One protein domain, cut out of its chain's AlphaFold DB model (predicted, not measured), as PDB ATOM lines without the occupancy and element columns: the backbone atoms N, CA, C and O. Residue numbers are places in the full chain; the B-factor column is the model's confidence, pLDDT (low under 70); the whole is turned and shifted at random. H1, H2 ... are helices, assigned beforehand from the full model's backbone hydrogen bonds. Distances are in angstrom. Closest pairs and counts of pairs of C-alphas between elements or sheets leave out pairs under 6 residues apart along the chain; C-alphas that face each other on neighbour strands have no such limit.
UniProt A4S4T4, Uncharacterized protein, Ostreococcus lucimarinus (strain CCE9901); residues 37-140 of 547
ATOM      1  N   ALA A  37      -2.574  33.956 -35.711       44.44
ATOM      2  CA  ALA A  37      -2.987  34.396 -34.380       44.44
ATOM      3  C   ALA A  37      -2.656  33.335 -33.321       44.44
ATOM      4  O   ALA A  37      -1.943  33.641 -32.388       44.44
ATOM      5  N   ARG A  38      -2.997  32.052 -33.539       43.78
ATOM      6  CA  ARG A  38      -2.538  30.978 -32.638       43.78
ATOM      7  C   ARG A  38      -1.022  30.866 -32.518       43.78
ATOM      8  O   ARG A  38      -0.538  30.643 -31.424       43.78
ATOM      9  N   GLY A  39      -0.276  30.982 -33.613       44.16
ATOM     10  CA  GLY A  39       1.187  30.946 -33.557       44.16
ATOM     11  C   GLY A  39       1.783  32.124 -32.778       44.16
ATOM     12  O   GLY A  39       2.811  31.952 -32.136       44.16
ATOM     13  N   GLU A  40       1.127  33.284 -32.820       42.69
ATOM     14  CA  GLU A  40       1.472  34.513 -32.100       42.69
ATOM     15  C   GLU A  40       1.068  34.401 -30.610       42.69
ATOM     16  O   GLU A  40       1.919  34.596 -29.746       42.69
ATOM     17  N   ASP A  41      -0.155  33.950 -30.302       40.62
ATOM     18  CA  ASP A  41      -0.658  33.668 -28.944       40.62
ATOM     19  C   ASP A  41       0.188  32.584 -28.241       40.62
ATOM     20  O   ASP A  41       0.603  32.733 -27.094       40.62
ATOM     21  N   GLU A  42       0.501  31.486 -28.938       43.16
ATOM     22  CA  GLU A  42       1.370  30.427 -28.418       43.16
ATOM     23  C   GLU A  42       2.834  30.888 -28.295       43.16
ATOM     24  O   GLU A  42       3.578  30.321 -27.502       43.16
ATOM     25  N   ALA A  43       3.298  31.864 -29.086       41.28
ATOM     26  CA  ALA A  43       4.639  32.433 -28.929       41.28
ATOM     27  C   ALA A  43       4.716  33.365 -27.711       41.28
ATOM     28  O   ALA A  43       5.675  33.269 -26.951       41.28
ATOM     29  N   ALA A  44       3.683  34.177 -27.469       40.69
ATOM     30  CA  ALA A  44       3.559  34.969 -26.248       40.69
ATOM     31  C   ALA A  44       3.472  34.074 -24.996       40.69
ATOM     32  O   ALA A  44       4.158  34.320 -24.008       40.69
ATOM     33  N   ALA A  45       2.718  32.969 -25.061       44.31
ATOM     34  CA  ALA A  45       2.654  31.987 -23.977       44.31
ATOM     35  C   ALA A  45       3.994  31.258 -23.723       44.31
ATOM     36  O   ALA A  45       4.273  30.878 -22.585       44.31
ATOM     37  N   ARG A  46       4.834  31.072 -24.757       47.78
ATOM     38  CA  ARG A  46       6.208  30.550 -24.609       47.78
ATOM     39  C   ARG A  46       7.099  31.563 -23.885       47.78
ATOM     40  O   ARG A  46       7.677  31.209 -22.866       47.78
ATOM     41  N   ASP A  47       7.106  32.823 -24.320       41.88
ATOM     42  CA  ASP A  47       7.889  33.910 -23.702       41.88
ATOM     43  C   ASP A  47       7.476  34.156 -22.228       41.88
ATOM     44  O   ASP A  47       8.313  34.311 -21.335       41.88
ATOM     45  N   ALA A  48       6.176  34.056 -21.920       43.88
ATOM     46  CA  ALA A  48       5.647  34.084 -20.551       43.88
ATOM     47  C   ALA A  48       6.077  32.864 -19.703       43.88
ATOM     48  O   ALA A  48       6.330  32.985 -18.503       43.88
ATOM     49  N   GLY A  49       6.188  31.674 -20.305       46.22
ATOM     50  CA  GLY A  49       6.700  30.471 -19.638       46.22
ATOM     51  C   GLY A  49       8.208  30.526 -19.366       46.22
ATOM     52  O   GLY A  49       8.662  30.147 -18.283       46.22
ATOM     53  N   GLU A  50       8.978  31.039 -20.323       44.84
ATOM     54  CA  GLU A  50      10.426  31.249 -20.239       44.84
ATOM     55  C   GLU A  50      10.767  32.293 -19.161       44.84
ATOM     56  O   GLU A  50      11.567  32.032 -18.259       44.84
ATOM     57  N   THR A  51      10.089  33.443 -19.161       44.69
ATOM     58  CA  THR A  51      10.274  34.482 -18.132       44.69
ATOM     59  C   THR A  51       9.848  34.015 -16.736       44.69
ATOM     60  O   THR A  51      10.581  34.242 -15.772       44.69
ATOM     61  N   ALA A  52       8.730  33.292 -16.597       45.44
ATOM     62  CA  ALA A  52       8.276  32.773 -15.303       45.44
ATOM     63  C   ALA A  52       9.189  31.673 -14.718       45.44
ATOM     64  O   ALA A  52       9.353  31.589 -13.497       45.44
ATOM     65  N   THR A  53       9.794  30.828 -15.561       47.62
ATOM     66  CA  THR A  53      10.743  29.791 -15.109       47.62
ATOM     67  C   THR A  53      12.103  30.382 -14.744       47.62
ATOM     68  O   THR A  53      12.656  30.022 -13.702       47.62
ATOM     69  N   LEU A  54      12.601  31.356 -15.512       44.56
ATOM     70  CA  LEU A  54      13.820  32.102 -15.182       44.56
ATOM     71  C   LEU A  54      13.661  32.950 -13.909       44.56
ATOM     72  O   LEU A  54      14.558  32.946 -13.066       44.56
ATOM     73  N   ALA A  55      12.512  33.604 -13.706       44.22
ATOM     74  CA  ALA A  55      12.223  34.360 -12.482       44.22
ATOM     75  C   ALA A  55      12.161  33.462 -11.231       44.22
ATOM     76  O   ALA A  55      12.669  33.834 -10.173       44.22
ATOM     77  N   ALA A  56      11.603  32.251 -11.350       44.75
ATOM     78  CA  ALA A  56      11.609  31.270 -10.263       44.75
ATOM     79  C   ALA A  56      13.027  30.763  -9.930       44.75
ATOM     80  O   ALA A  56      13.315  30.476  -8.767       44.75
ATOM     81  N   LEU A  57      13.914  30.677 -10.929       45.03
ATOM     82  CA  LEU A  57      15.307  30.264 -10.748       45.03
ATOM     83  C   LEU A  57      16.185  31.382 -10.168       45.03
ATOM     84  O   LEU A  57      17.066  31.105  -9.362       45.03
ATOM     85  N   ALA A  58      15.922  32.641 -10.532       45.38
ATOM     86  CA  ALA A  58      16.659  33.812 -10.049       45.38
ATOM     87  C   ALA A  58      16.543  34.033  -8.526       45.38
ATOM     88  O   ALA A  58      17.401  34.685  -7.935       45.38
ATOM     89  N   LEU A  59      15.503  33.478  -7.890       46.25
ATOM     90  CA  LEU A  59      15.270  33.563  -6.443       46.25
ATOM     91  C   LEU A  59      15.813  32.352  -5.654       46.25
ATOM     92  O   LEU A  59      15.781  32.354  -4.420       46.25
ATOM     93  N   ALA A  60      16.299  31.315  -6.343       48.88
ATOM     94  CA  ALA A  60      16.960  30.164  -5.737       48.88
ATOM     95  C   ALA A  60      18.489  30.368  -5.748       48.88
ATOM     96  O   ALA A  60      19.032  30.822  -6.759       48.88
ATOM     97  N   PRO A  61      19.229  30.016  -4.677       53.25
ATOM     98  CA  PRO A  61      20.687  30.047  -4.727       53.25
ATOM     99  C   PRO A  61      21.178  29.080  -5.813       53.25
ATOM    100  O   PRO A  61      20.784  27.911  -5.815       53.25
ATOM    101  N   LYS A  62      22.041  29.547  -6.726       54.59
ATOM    102  CA  LYS A  62      22.552  28.731  -7.848       54.59
ATOM    103  C   LYS A  62      23.174  27.415  -7.369       54.59
ATOM    104  O   LYS A  62      22.916  26.368  -7.943       54.59
ATOM    105  N   GLU A  63      23.872  27.463  -6.238       54.91
ATOM    106  CA  GLU A  63      24.446  26.315  -5.525       54.91
ATOM    107  C   GLU A  63      23.424  25.195  -5.249       54.91
ATOM    108  O   GLU A  63      23.723  24.017  -5.429       54.91
ATOM    109  N   VAL A  64      22.192  25.555  -4.870       60.16
ATOM    110  CA  VAL A  64      21.108  24.600  -4.586       60.16
ATOM    111  C   VAL A  64      20.541  24.016  -5.883       60.16
ATOM    112  O   VAL A  64      20.195  22.839  -5.934       60.16
ATOM    113  N   VAL A  65      20.478  24.816  -6.951       63.75
ATOM    114  CA  VAL A  65      20.051  24.371  -8.288       63.75
ATOM    115  C   VAL A  65      21.077  23.412  -8.898       63.75
ATOM    116  O   VAL A  65      20.695  22.420  -9.522       63.75
ATOM    117  N   ASP A  66      22.370  23.668  -8.717       68.56
ATOM    118  CA  ASP A  66      23.456  22.874  -9.300       68.56
ATOM    119  C   ASP A  66      23.758  21.590  -8.515       68.56
ATOM    120  O   ASP A  66      24.163  20.594  -9.113       68.56
ATOM    121  N   ALA A  67      23.443  21.548  -7.215       69.19
ATOM    122  CA  ALA A  67      23.478  20.322  -6.413       69.19
ATOM    123  C   ALA A  67      22.453  19.251  -6.858       69.19
ATOM    124  O   ALA A  67      22.605  18.069  -6.533       69.19
ATOM    125  N   ILE A  68      21.405  19.625  -7.605       74.81
ATOM    126  CA  ILE A  68      20.355  18.696  -8.049       74.81
ATOM    127  C   ILE A  68      20.794  17.968  -9.325       74.81
ATOM    128  O   ILE A  68      20.675  18.483 -10.440       74.81
ATOM    129  N   SER A  69      21.247  16.724  -9.161       79.25
ATOM    130  CA  SER A  69      21.519  15.814 -10.277       79.25
ATOM    131  C   SER A  69      20.222  15.179 -10.799       79.25
ATOM    132  O   SER A  69      19.549  14.436 -10.083       79.25
ATOM    133  N   VAL A  70      19.870  15.464 -12.057       83.62
ATOM    134  CA  VAL A  70      18.706  14.884 -12.750       83.62
ATOM    135  C   VAL A  70      19.194  13.884 -13.810       83.62
ATOM    136  O   VAL A  70      20.035  14.252 -14.631       83.62
ATOM    137  N   PRO A  71      18.699  12.628 -13.839       86.56
ATOM    138  CA  PRO A  71      19.089  11.649 -14.854       86.56
ATOM    139  C   PRO A  71      18.697  12.086 -16.273       86.56
ATOM    140  O   PRO A  71      17.537  12.420 -16.510       86.56
ATOM    141  N   ALA A  72      19.632  12.005 -17.227       84.75
ATOM    142  CA  ALA A  72      19.425  12.442 -18.615       84.75
ATOM    143  C   ALA A  72      18.198  11.795 -19.285       84.75
ATOM    144  O   ALA A  72      17.403  12.496 -19.898       84.75
ATOM    145  N   GLU A  73      17.968  10.493 -19.071       87.44
ATOM    146  CA  GLU A  73      16.783   9.770 -19.570       87.44
ATOM    147  C   GLU A  73      15.453  10.444 -19.177       87.44
ATOM    148  O   GLU A  73      14.490  10.431 -19.938       87.44
ATOM    149  N   LEU A  74      15.386  11.034 -17.978       86.88
ATOM    150  CA  LEU A  74      14.187  11.707 -17.478       86.88
ATOM    151  C   LEU A  74      14.017  13.091 -18.122       86.88
ATOM    152  O   LEU A  74      12.890  13.498 -18.405       86.88
ATOM    153  N   VAL A  75      15.132  13.782 -18.386       89.94
ATOM    154  CA  VAL A  75      15.160  15.055 -19.122       89.94
ATOM    155  C   VAL A  75      14.719  14.843 -20.571       89.94
ATOM    156  O   VAL A  75      13.852  15.569 -21.044       89.94
ATOM    157  N   GLU A  76      15.226  13.808 -21.249       88.56
ATOM    158  CA  GLU A  76      14.821  13.451 -22.617       88.56
ATOM    159  C   GLU A  76      13.317  13.159 -22.714       88.56
ATOM    160  O   GLU A  76      12.644  13.671 -23.610       88.56
ATOM    161  N   VAL A  77      12.761  12.395 -21.766       88.81
ATOM    162  CA  VAL A  77      11.317  12.113 -21.727       88.81
ATOM    163  C   VAL A  77      10.503  13.378 -21.435       88.81
ATOM    164  O   VAL A  77       9.476  13.595 -22.078       88.81
ATOM    165  N   ARG A  78      10.954  14.256 -20.526       88.31
ATOM    166  CA  ARG A  78      10.283  15.542 -20.259       88.31
ATOM    167  C   ARG A  78      10.334  16.475 -21.476       88.31
ATOM    168  O   ARG A  78       9.309  17.064 -21.805       88.31
ATOM    169  N   ALA A  79      11.468  16.565 -22.171       87.69
ATOM    170  CA  ALA A  79      11.626  17.357 -23.393       87.69
ATOM    171  C   ALA A  79      10.757  16.819 -24.542       87.69
ATOM    172  O   ALA A  79      10.121  17.586 -25.262       87.69
ATOM    173  N   TYR A  80      10.650  15.493 -24.674       85.88
ATOM    174  CA  TYR A  80       9.733  14.858 -25.621       85.88
ATOM    175  C   TYR A  80       8.261  15.182 -25.304       85.88
ATOM    176  O   TYR A  80       7.492  15.498 -26.208       85.88
ATOM    177  N   VAL A  81       7.871  15.182 -24.023       87.19
ATOM    178  CA  VAL A  81       6.518  15.586 -23.598       87.19
ATOM    179  C   VAL A  81       6.254  17.066 -23.888       87.19
ATOM    180  O   VAL A  81       5.187  17.382 -24.406       87.19
ATOM    181  N   ARG A  82       7.227  17.961 -23.665       86.56
ATOM    182  CA  ARG A  82       7.126  19.377 -24.075       86.56
ATOM    183  C   ARG A  82       6.968  19.527 -25.595       86.56
ATOM    184  O   ARG A  82       6.151  20.324 -26.044       86.56
ATOM    185  N   TRP A  83       7.653  18.708 -26.398       86.00
ATOM    186  CA  TRP A  83       7.466  18.665 -27.858       86.00
ATOM    187  C   TRP A  83       6.074  18.163 -28.278       86.00
ATOM    188  O   TRP A  83       5.495  18.708 -29.222       86.00
ATOM    189  N   GLU A  84       5.492  17.185 -27.573       86.12
ATOM    190  CA  GLU A  84       4.096  16.776 -27.790       86.12
ATOM    191  C   GLU A  84       3.096  17.872 -27.376       86.12
ATOM    192  O   GLU A  84       2.172  18.169 -28.138       86.12
ATOM    193  N   GLU A  85       3.306  18.527 -26.226       80.94
ATOM    194  CA  GLU A  85       2.509  19.669 -25.742       80.94
ATOM    195  C   GLU A  85       2.581  20.869 -26.709       80.94
ATOM    196  O   GLU A  85       1.562  21.506 -26.981       80.94
ATOM    197  N   ALA A  86       3.744  21.116 -27.324       79.62
ATOM    198  CA  ALA A  86       3.956  22.112 -28.378       79.62
ATOM    199  C   ALA A  86       3.327  21.739 -29.741       79.62
ATOM    200  O   ALA A  86       3.516  22.457 -30.726       79.62
ATOM    201  N   GLY A  87       2.586  20.627 -29.827       81.44
ATOM    202  CA  GLY A  87       1.874  20.198 -31.033       81.44
ATOM    203  C   GLY A  87       2.726  19.427 -32.046       81.44
ATOM    204  O   GLY A  87       2.343  19.356 -33.215       81.44
ATOM    205  N   MET A  88       3.854  18.854 -31.614       79.88
ATOM    206  CA  MET A  88       4.845  18.144 -32.438       79.88
ATOM    207  C   MET A  88       5.299  18.929 -33.689       79.88
ATOM    208  O   MET A  88       5.061  18.480 -34.818       79.88
ATOM    209  N   PRO A  89       5.961  20.098 -33.541       78.56
ATOM    210  CA  PRO A  89       6.528  20.826 -34.676       78.56
ATOM    211  C   PRO A  89       7.436  19.933 -35.538       78.56
ATOM    212  O   PRO A  89       8.278  19.204 -35.010       78.56
ATOM    213  N   SER A  90       7.281  19.998 -36.866       66.94
ATOM    214  CA  SER A  90       8.087  19.218 -37.823       66.94
ATOM    215  C   SER A  90       9.483  19.789 -38.066       66.94
ATOM    216  O   SER A  90      10.372  19.064 -38.505       66.94
ATOM    217  N   ASP A  91       9.665  21.079 -37.790       59.44
ATOM    218  CA  ASP A  91      10.860  21.848 -38.141       59.44
ATOM    219  C   ASP A  91      11.764  22.026 -36.903       59.44
ATOM    220  O   ASP A  91      12.270  23.109 -36.604       59.44
ATOM    221  N   THR A  92      11.944  20.943 -36.140       69.75
ATOM    222  CA  THR A  92      12.743  20.907 -34.909       69.75
ATOM    223  C   THR A  92      14.242  20.920 -35.201       69.75
ATOM    224  O   THR A  92      14.909  19.891 -35.302       69.75
ATOM    225  N   THR A  93      14.785  22.131 -35.329       79.44
ATOM    226  CA  THR A  93      16.234  22.368 -35.431       79.44
ATOM    227  C   THR A  93      16.990  21.886 -34.188       79.44
ATOM    228  O   THR A  93      16.436  21.816 -33.091       79.44
ATOM    229  N   ASP A  94      18.285  21.598 -34.334       78.25
ATOM    230  CA  ASP A  94      19.133  21.129 -33.226       78.25
ATOM    231  C   ASP A  94      19.178  22.121 -32.054       78.25
ATOM    232  O   ASP A  94      19.117  21.706 -30.900       78.25
ATOM    233  N   ALA A  95      19.185  23.427 -32.344       78.44
ATOM    234  CA  ALA A  95      19.101  24.477 -31.329       78.44
ATOM    235  C   ALA A  95      17.772  24.442 -30.553       78.44
ATOM    236  O   ALA A  95      17.767  24.637 -29.343       78.44
ATOM    237  N   TRP A  96      16.655  24.143 -31.226       82.12
ATOM    238  CA  TRP A  96      15.354  23.989 -30.570       82.12
ATOM    239  C   TRP A  96      15.312  22.737 -29.684       82.12
ATOM    240  O   TRP A  96      14.840  22.796 -28.554       82.12
ATOM    241  N   ARG A  97      15.876  21.613 -30.154       80.12
ATOM    242  CA  ARG A  97      15.977  20.380 -29.351       80.12
ATOM    243  C   ARG A  97      16.841  20.577 -28.103       80.12
ATOM    244  O   ARG A  97      16.487  20.061 -27.050       80.12
ATOM    245  N   GLN A  98      17.936  21.331 -28.216       81.56
ATOM    246  CA  GLN A  98      18.778  21.683 -27.072       81.56
ATOM    247  C   GLN A  98      18.033  22.592 -26.086       81.56
ATOM    248  O   GLN A  98      18.033  22.317 -24.892       81.56
ATOM    249  N   ARG A  99      17.327  23.613 -26.590       82.38
ATOM    250  CA  ARG A  99      16.520  24.525 -25.770       82.38
ATOM    251  C   ARG A  99      15.492  23.781 -24.913       82.38
ATOM    252  O   ARG A  99      15.457  23.965 -23.703       82.38
ATOM    253  N   GLU A 100      14.691  22.914 -25.525       85.25
ATOM    254  CA  GLU A 100      13.664  22.147 -24.803       85.25
ATOM    255  C   GLU A 100      14.261  21.118 -23.839       85.25
ATOM    256  O   GLU A 100      13.641  20.800 -22.827       85.25
ATOM    257  N   TYR A 101      15.467  20.609 -24.113       87.19
ATOM    258  CA  TYR A 101      16.210  19.768 -23.171       87.19
ATOM    259  C   TYR A 101      16.649  20.568 -21.934       87.19
ATOM    260  O   TYR A 101      16.448  20.120 -20.803       87.19
ATOM    261  N   ASP A 102      17.185  21.771 -22.134       83.19
ATOM    262  CA  ASP A 102      17.627  22.648 -21.047       83.19
ATOM    263  C   ASP A 102      16.422  23.148 -20.214       83.19
ATOM    264  O   ASP A 102      16.458  23.128 -18.982       83.19
ATOM    265  N   GLU A 103      15.300  23.492 -20.856       82.81
ATOM    266  CA  GLU A 103      14.044  23.864 -20.184       82.81
ATOM    267  C   GLU A 103      13.382  22.681 -19.457       82.81
ATOM    268  O   GLU A 103      12.906  22.832 -18.329       82.81
ATOM    269  N   ALA A 104      13.406  21.477 -20.038       87.12
ATOM    270  CA  ALA A 104      12.956  20.255 -19.374       87.12
ATOM    271  C   ALA A 104      13.782  19.931 -18.119       87.12
ATOM    272  O   ALA A 104      13.234  19.461 -17.119       87.12
ATOM    273  N   LEU A 105      15.090  20.199 -18.147       87.69
ATOM    274  CA  LEU A 105      15.975  20.050 -16.993       87.69
ATOM    275  C   LEU A 105      15.608  21.048 -15.883       87.69
ATOM    276  O   LEU A 105      15.565  20.658 -14.712       87.69
ATOM    277  N   LEU A 106      15.292  22.300 -16.229       81.62
ATOM    278  CA  LEU A 106      14.830  23.310 -15.269       81.62
ATOM    279  C   LEU A 106      13.470  22.948 -14.650       81.62
ATOM    280  O   LEU A 106      13.345  22.982 -13.425       81.62
ATOM    281  N   ASP A 107      12.490  22.527 -15.458       83.75
ATOM    282  CA  ASP A 107      11.186  22.021 -14.992       83.75
ATOM    283  C   ASP A 107      11.362  20.928 -13.919       83.75
ATOM    284  O   ASP A 107      10.767  20.992 -12.839       83.75
ATOM    285  N   LEU A 108      12.214  19.935 -14.202       87.12
ATOM    286  CA  LEU A 108      12.473  18.802 -13.309       87.12
ATOM    287  C   LEU A 108      13.189  19.226 -12.020       87.12
ATOM    288  O   LEU A 108      12.813  18.772 -10.938       87.12
ATOM    289  N   LYS A 109      14.175  20.132 -12.100       83.31
ATOM    290  CA  LYS A 109      14.821  20.709 -10.908       83.31
ATOM    291  C   LYS A 109      13.813  21.459 -10.029       83.31
ATOM    292  O   LYS A 109      13.849  21.309  -8.809       83.31
ATOM    293  N   ILE A 110      12.880  22.205 -10.625       80.12
ATOM    294  CA  ILE A 110      11.820  22.922  -9.900       80.12
ATOM    295  C   ILE A 110      10.832  21.949  -9.231       80.12
ATOM    296  O   ILE A 110      10.417  22.190  -8.098       80.12
ATOM    297  N   GLU A 111      10.456  20.840  -9.874       81.75
ATOM    298  CA  GLU A 111       9.607  19.818  -9.236       81.75
ATOM    299  C   GLU A 111      10.306  19.110  -8.061       81.75
ATOM    300  O   GLU A 111       9.668  18.866  -7.030       81.75
ATOM    301  N   LEU A 112      11.609  18.837  -8.166       83.88
ATOM    302  CA  LEU A 112      12.411  18.271  -7.071       83.88
ATOM    303  C   LEU A 112      12.561  19.266  -5.902       83.88
ATOM    304  O   LEU A 112      12.414  18.880  -4.743       83.88
ATOM    305  N   LEU A 113      12.756  20.559  -6.192       75.62
ATOM    306  CA  LEU A 113      12.761  21.648  -5.196       75.62
ATOM    307  C   LEU A 113      11.420  21.815  -4.472       75.62
ATOM    308  O   LEU A 113      11.386  22.208  -3.309       75.62
ATOM    309  N   ARG A 114      10.304  21.493  -5.138       69.62
ATOM    310  CA  ARG A 114       8.956  21.469  -4.539       69.62
ATOM    311  C   ARG A 114       8.707  20.250  -3.642       69.62
ATOM    312  O   ARG A 114       7.605  20.112  -3.119       69.62
ATOM    313  N   GLY A 115       9.698  19.374  -3.462       74.12
ATOM    314  CA  GLY A 115       9.612  18.214  -2.577       74.12
ATOM    315  C   GLY A 115       8.926  16.990  -3.188       74.12
ATOM    316  O   GLY A 115       8.527  16.104  -2.430       74.12
ATOM    317  N   THR A 116       8.790  16.922  -4.520       80.19
ATOM    318  CA  THR A 116       8.459  15.653  -5.197       80.19
ATOM    319  C   THR A 116       9.688  14.747  -5.238       80.19
ATOM    320  O   THR A 116      10.821  15.227  -5.329       80.19
ATOM    321  N   THR A 117       9.486  13.437  -5.141       85.12
ATOM    322  CA  THR A 117      10.590  12.464  -5.168       85.12
ATOM    323  C   THR A 117      10.942  12.070  -6.606       85.12
ATOM    324  O   THR A 117      10.092  12.064  -7.499       85.12
ATOM    325  N   MET A 118      12.200  11.699  -6.866       84.00
ATOM    326  CA  MET A 118      12.649  11.298  -8.210       84.00
ATOM    327  C   MET A 118      11.830  10.113  -8.760       84.00
ATOM    328  O   MET A 118      11.545  10.041  -9.960       84.00
ATOM    329  N   ASN A 119      11.408   9.200  -7.881       85.44
ATOM    330  CA  ASN A 119      10.565   8.063  -8.239       85.44
ATOM    331  C   ASN A 119       9.094   8.445  -8.490       85.44
ATOM    332  O   ASN A 119       8.480   7.849  -9.374       85.44
ATOM    333  N   GLU A 120       8.537   9.470  -7.834       84.62
ATOM    334  CA  GLU A 120       7.219  10.033  -8.194       84.62
ATOM    335  C   GLU A 120       7.220  10.644  -9.604       84.62
ATOM    336  O   GLU A 120       6.258  10.478 -10.362       84.62
ATOM    337  N   ILE A 121       8.303  11.329  -9.990       86.12
ATOM    338  CA  ILE A 121       8.450  11.859 -11.353       86.12
ATOM    339  C   ILE A 121       8.561  10.700 -12.360       86.12
ATOM    340  O   ILE A 121       7.815  10.656 -13.340       86.12
ATOM    341  N   ARG A 122       9.421   9.706 -12.096       86.94
ATOM    342  CA  ARG A 122       9.556   8.503 -12.943       86.94
ATOM    343  C   ARG A 122       8.254   7.712 -13.078       86.94
ATOM    344  O   ARG A 122       7.937   7.260 -14.178       86.94
ATOM    345  N   ALA A 123       7.467   7.595 -12.008       87.25
ATOM    346  CA  ALA A 123       6.173   6.919 -12.024       87.25
ATOM    347  C   ALA A 123       5.161   7.609 -12.956       87.25
ATOM    348  O   ALA A 123       4.454   6.918 -13.694       87.25
ATOM    349  N   ARG A 124       5.131   8.955 -13.002       87.31
ATOM    350  CA  ARG A 124       4.290   9.711 -13.956       87.31
ATOM    351  C   ARG A 124       4.625   9.371 -15.411       87.31
ATOM    352  O   ARG A 124       3.713   9.165 -16.211       87.31
ATOM    353  N   TYR A 125       5.909   9.213 -15.729       83.75
ATOM    354  CA  TYR A 125       6.383   8.817 -17.062       83.75
ATOM    355  C   TYR A 125       6.464   7.294 -17.286       83.75
ATOM    356  O   TYR A 125       6.965   6.850 -18.318       83.75
ATOM    357  N   LYS A 126       5.934   6.477 -16.361       85.38
ATOM    358  CA  LYS A 126       5.935   4.997 -16.417       85.38
ATOM    359  C   LYS A 126       7.336   4.371 -16.530       85.38
ATOM    360  O   LYS A 126       7.479   3.257 -17.036       85.38
ATOM    361  N   MET A 127       8.361   5.072 -16.050       80.94
ATOM    362  CA  MET A 127       9.729   4.562 -15.954       80.94
ATOM    363  C   MET A 127       9.878   3.658 -14.721       80.94
ATOM    364  O   MET A 127       9.101   3.750 -13.769       80.94
ATOM    365  N   ALA A 128      10.889   2.787 -14.722       81.38
ATOM    366  CA  ALA A 128      11.203   1.975 -13.550       81.38
ATOM    367  C   ALA A 128      11.685   2.863 -12.379       81.38
ATOM    368  O   ALA A 128      12.457   3.800 -12.618       81.38
ATOM    369  N   PRO A 129      11.267   2.589 -11.127       82.88
ATOM    370  CA  PRO A 129      11.814   3.265  -9.957       82.88
ATOM    371  C   PRO A 129      13.288   2.889  -9.765       82.88
ATOM    372  O   PRO A 129      13.713   1.789 -10.123       82.88
ATOM    373  N   VAL A 130      14.064   3.804  -9.185       80.94
ATOM    374  CA  VAL A 130      15.493   3.618  -8.910       80.94
ATOM    375  C   VAL A 130      15.748   3.725  -7.412       80.94
ATOM    376  O   VAL A 130      15.123   4.519  -6.710       80.94
ATOM    377  N   GLU A 131      16.664   2.896  -6.921       72.19
ATOM    378  CA  GLU A 131      17.050   2.825  -5.514       72.19
ATOM    379  C   GLU A 131      17.571   4.184  -5.009       72.19
ATOM    380  O   GLU A 131      18.345   4.857  -5.688       72.19
ATOM    381  N   GLY A 132      17.080   4.630  -3.848       72.94
ATOM    382  CA  GLY A 132      17.342   5.972  -3.306       72.94
ATOM    383  C   GLY A 132      16.501   7.107  -3.914       72.94
ATOM    384  O   GLY A 132      16.479   8.202  -3.359       72.94
ATOM    385  N   GLY A 133      15.753   6.862  -4.997       70.38
ATOM    386  CA  GLY A 133      14.915   7.869  -5.666       70.38
ATOM    387  C   GLY A 133      13.643   8.288  -4.912       70.38
ATOM    388  O   GLY A 133      12.962   9.209  -5.363       70.38
ATOM    389  N   ASP A 134      13.325   7.636  -3.791       76.88
ATOM    390  CA  ASP A 134      12.178   7.948  -2.920       76.88
ATOM    391  C   ASP A 134      12.514   8.991  -1.835       76.88
ATOM    392  O   ASP A 134      11.632   9.443  -1.105       76.88
ATOM    393  N   ALA A 135      13.786   9.382  -1.699       72.50
ATOM    394  CA  ALA A 135      14.183  10.440  -0.780       72.50
ATOM    395  C   ALA A 135      13.776  11.815  -1.338       72.50
ATOM    396  O   ALA A 135      14.082  12.152  -2.486       72.50
ATOM    397  N   LYS A 136      13.119  12.640  -0.515       70.31
ATOM    398  CA  LYS A 136      12.937  14.064  -0.824       70.31
ATOM    399  C   LYS A 136      14.293  14.762  -0.708       70.31
ATOM    400  O   LYS A 136      14.951  14.647   0.321       70.31
ATOM    401  N   MET A 137      14.692  15.495  -1.750       60.78
ATOM    402  CA  MET A 137      15.974  16.223  -1.785       60.78
ATOM    403  C   MET A 137      16.035  17.351  -0.742       60.78
ATOM    404  O   MET A 137      17.114  17.700  -0.276       60.78
ATOM    405  N   PHE A 138      14.873  17.885  -0.355       58.19
ATOM    406  CA  PHE A 138      14.722  18.897   0.684       58.19
ATOM    407  C   PHE A 138      13.592  18.483   1.627       58.19
ATOM    408  O   PHE A 138      12.502  18.114   1.181       58.19
ATOM    409  N   ASN A 139      13.858  18.548   2.932       50.16
ATOM    410  CA  ASN A 139      12.815  18.477   3.951       50.16
ATOM    411  C   ASN A 139      12.146  19.855   4.083       50.16
ATOM    412  O   ASN A 139      12.696  20.862   3.640       50.16
ATOM    413  N   GLU A 140      10.939  19.902   4.649       49.91
ATOM    414  CA  GLU A 140      10.107  21.114   4.716       49.91
ATOM    415  C   GLU A 140      10.606  22.125   5.766       49.91
ATOM    416  O   GLU A 140       9.917  22.422   6.743       49.91
TER     417      GLU A 140
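What this domain is: This is residues 37 to 140 of the 547 residues of an uncharacterized protein of Ostreococcus lucimarinus (strain CCE9901) (UniProt A4S4T4). The longest helix, H1, runs loosely past H4, the middle helix, which H3 crosses on another side. Short H2 and H5 lie near the residue 113 end of H4. The printed part has 104 residues with five named helices, H1 to H5 in order, and no named strand: all helix, compact, radius of gyration of the C-alphas 14.8 A, spans 45 by 32 by 21 A.

How they stand to each other: H1, residues 37 to 58, is close to but not clearly touching H4, residues 94 to 113; their closest C-alphas, of Thr 53 and Leu 106, are 7.7 A apart. H3, residues 72 to 85, touches H4, only just about perpendicular at 72 degrees; the closest C-alphas, of Ala 79 and Ala 104, are 5.1 A apart. In H1, H3 and H4 every O i to N i+4 pair is within hydrogen-bond range, as in H2, residues 62 to 66, and H5, residues 118 to 124.

Where its parts are: H1 runs 31.3 A from C-alpha 37 at (-2.987, 34.396, -34.380), H4 28.7 A, H3 19.7 A. H5 ends at C-alpha 124, (4.290, 9.711, -13.956).

The domain as a whole: The printed part has no cut and no long link. Residues 37 to 67, 90 to 92, 114 and 137 to 140 have pLDDT under 70.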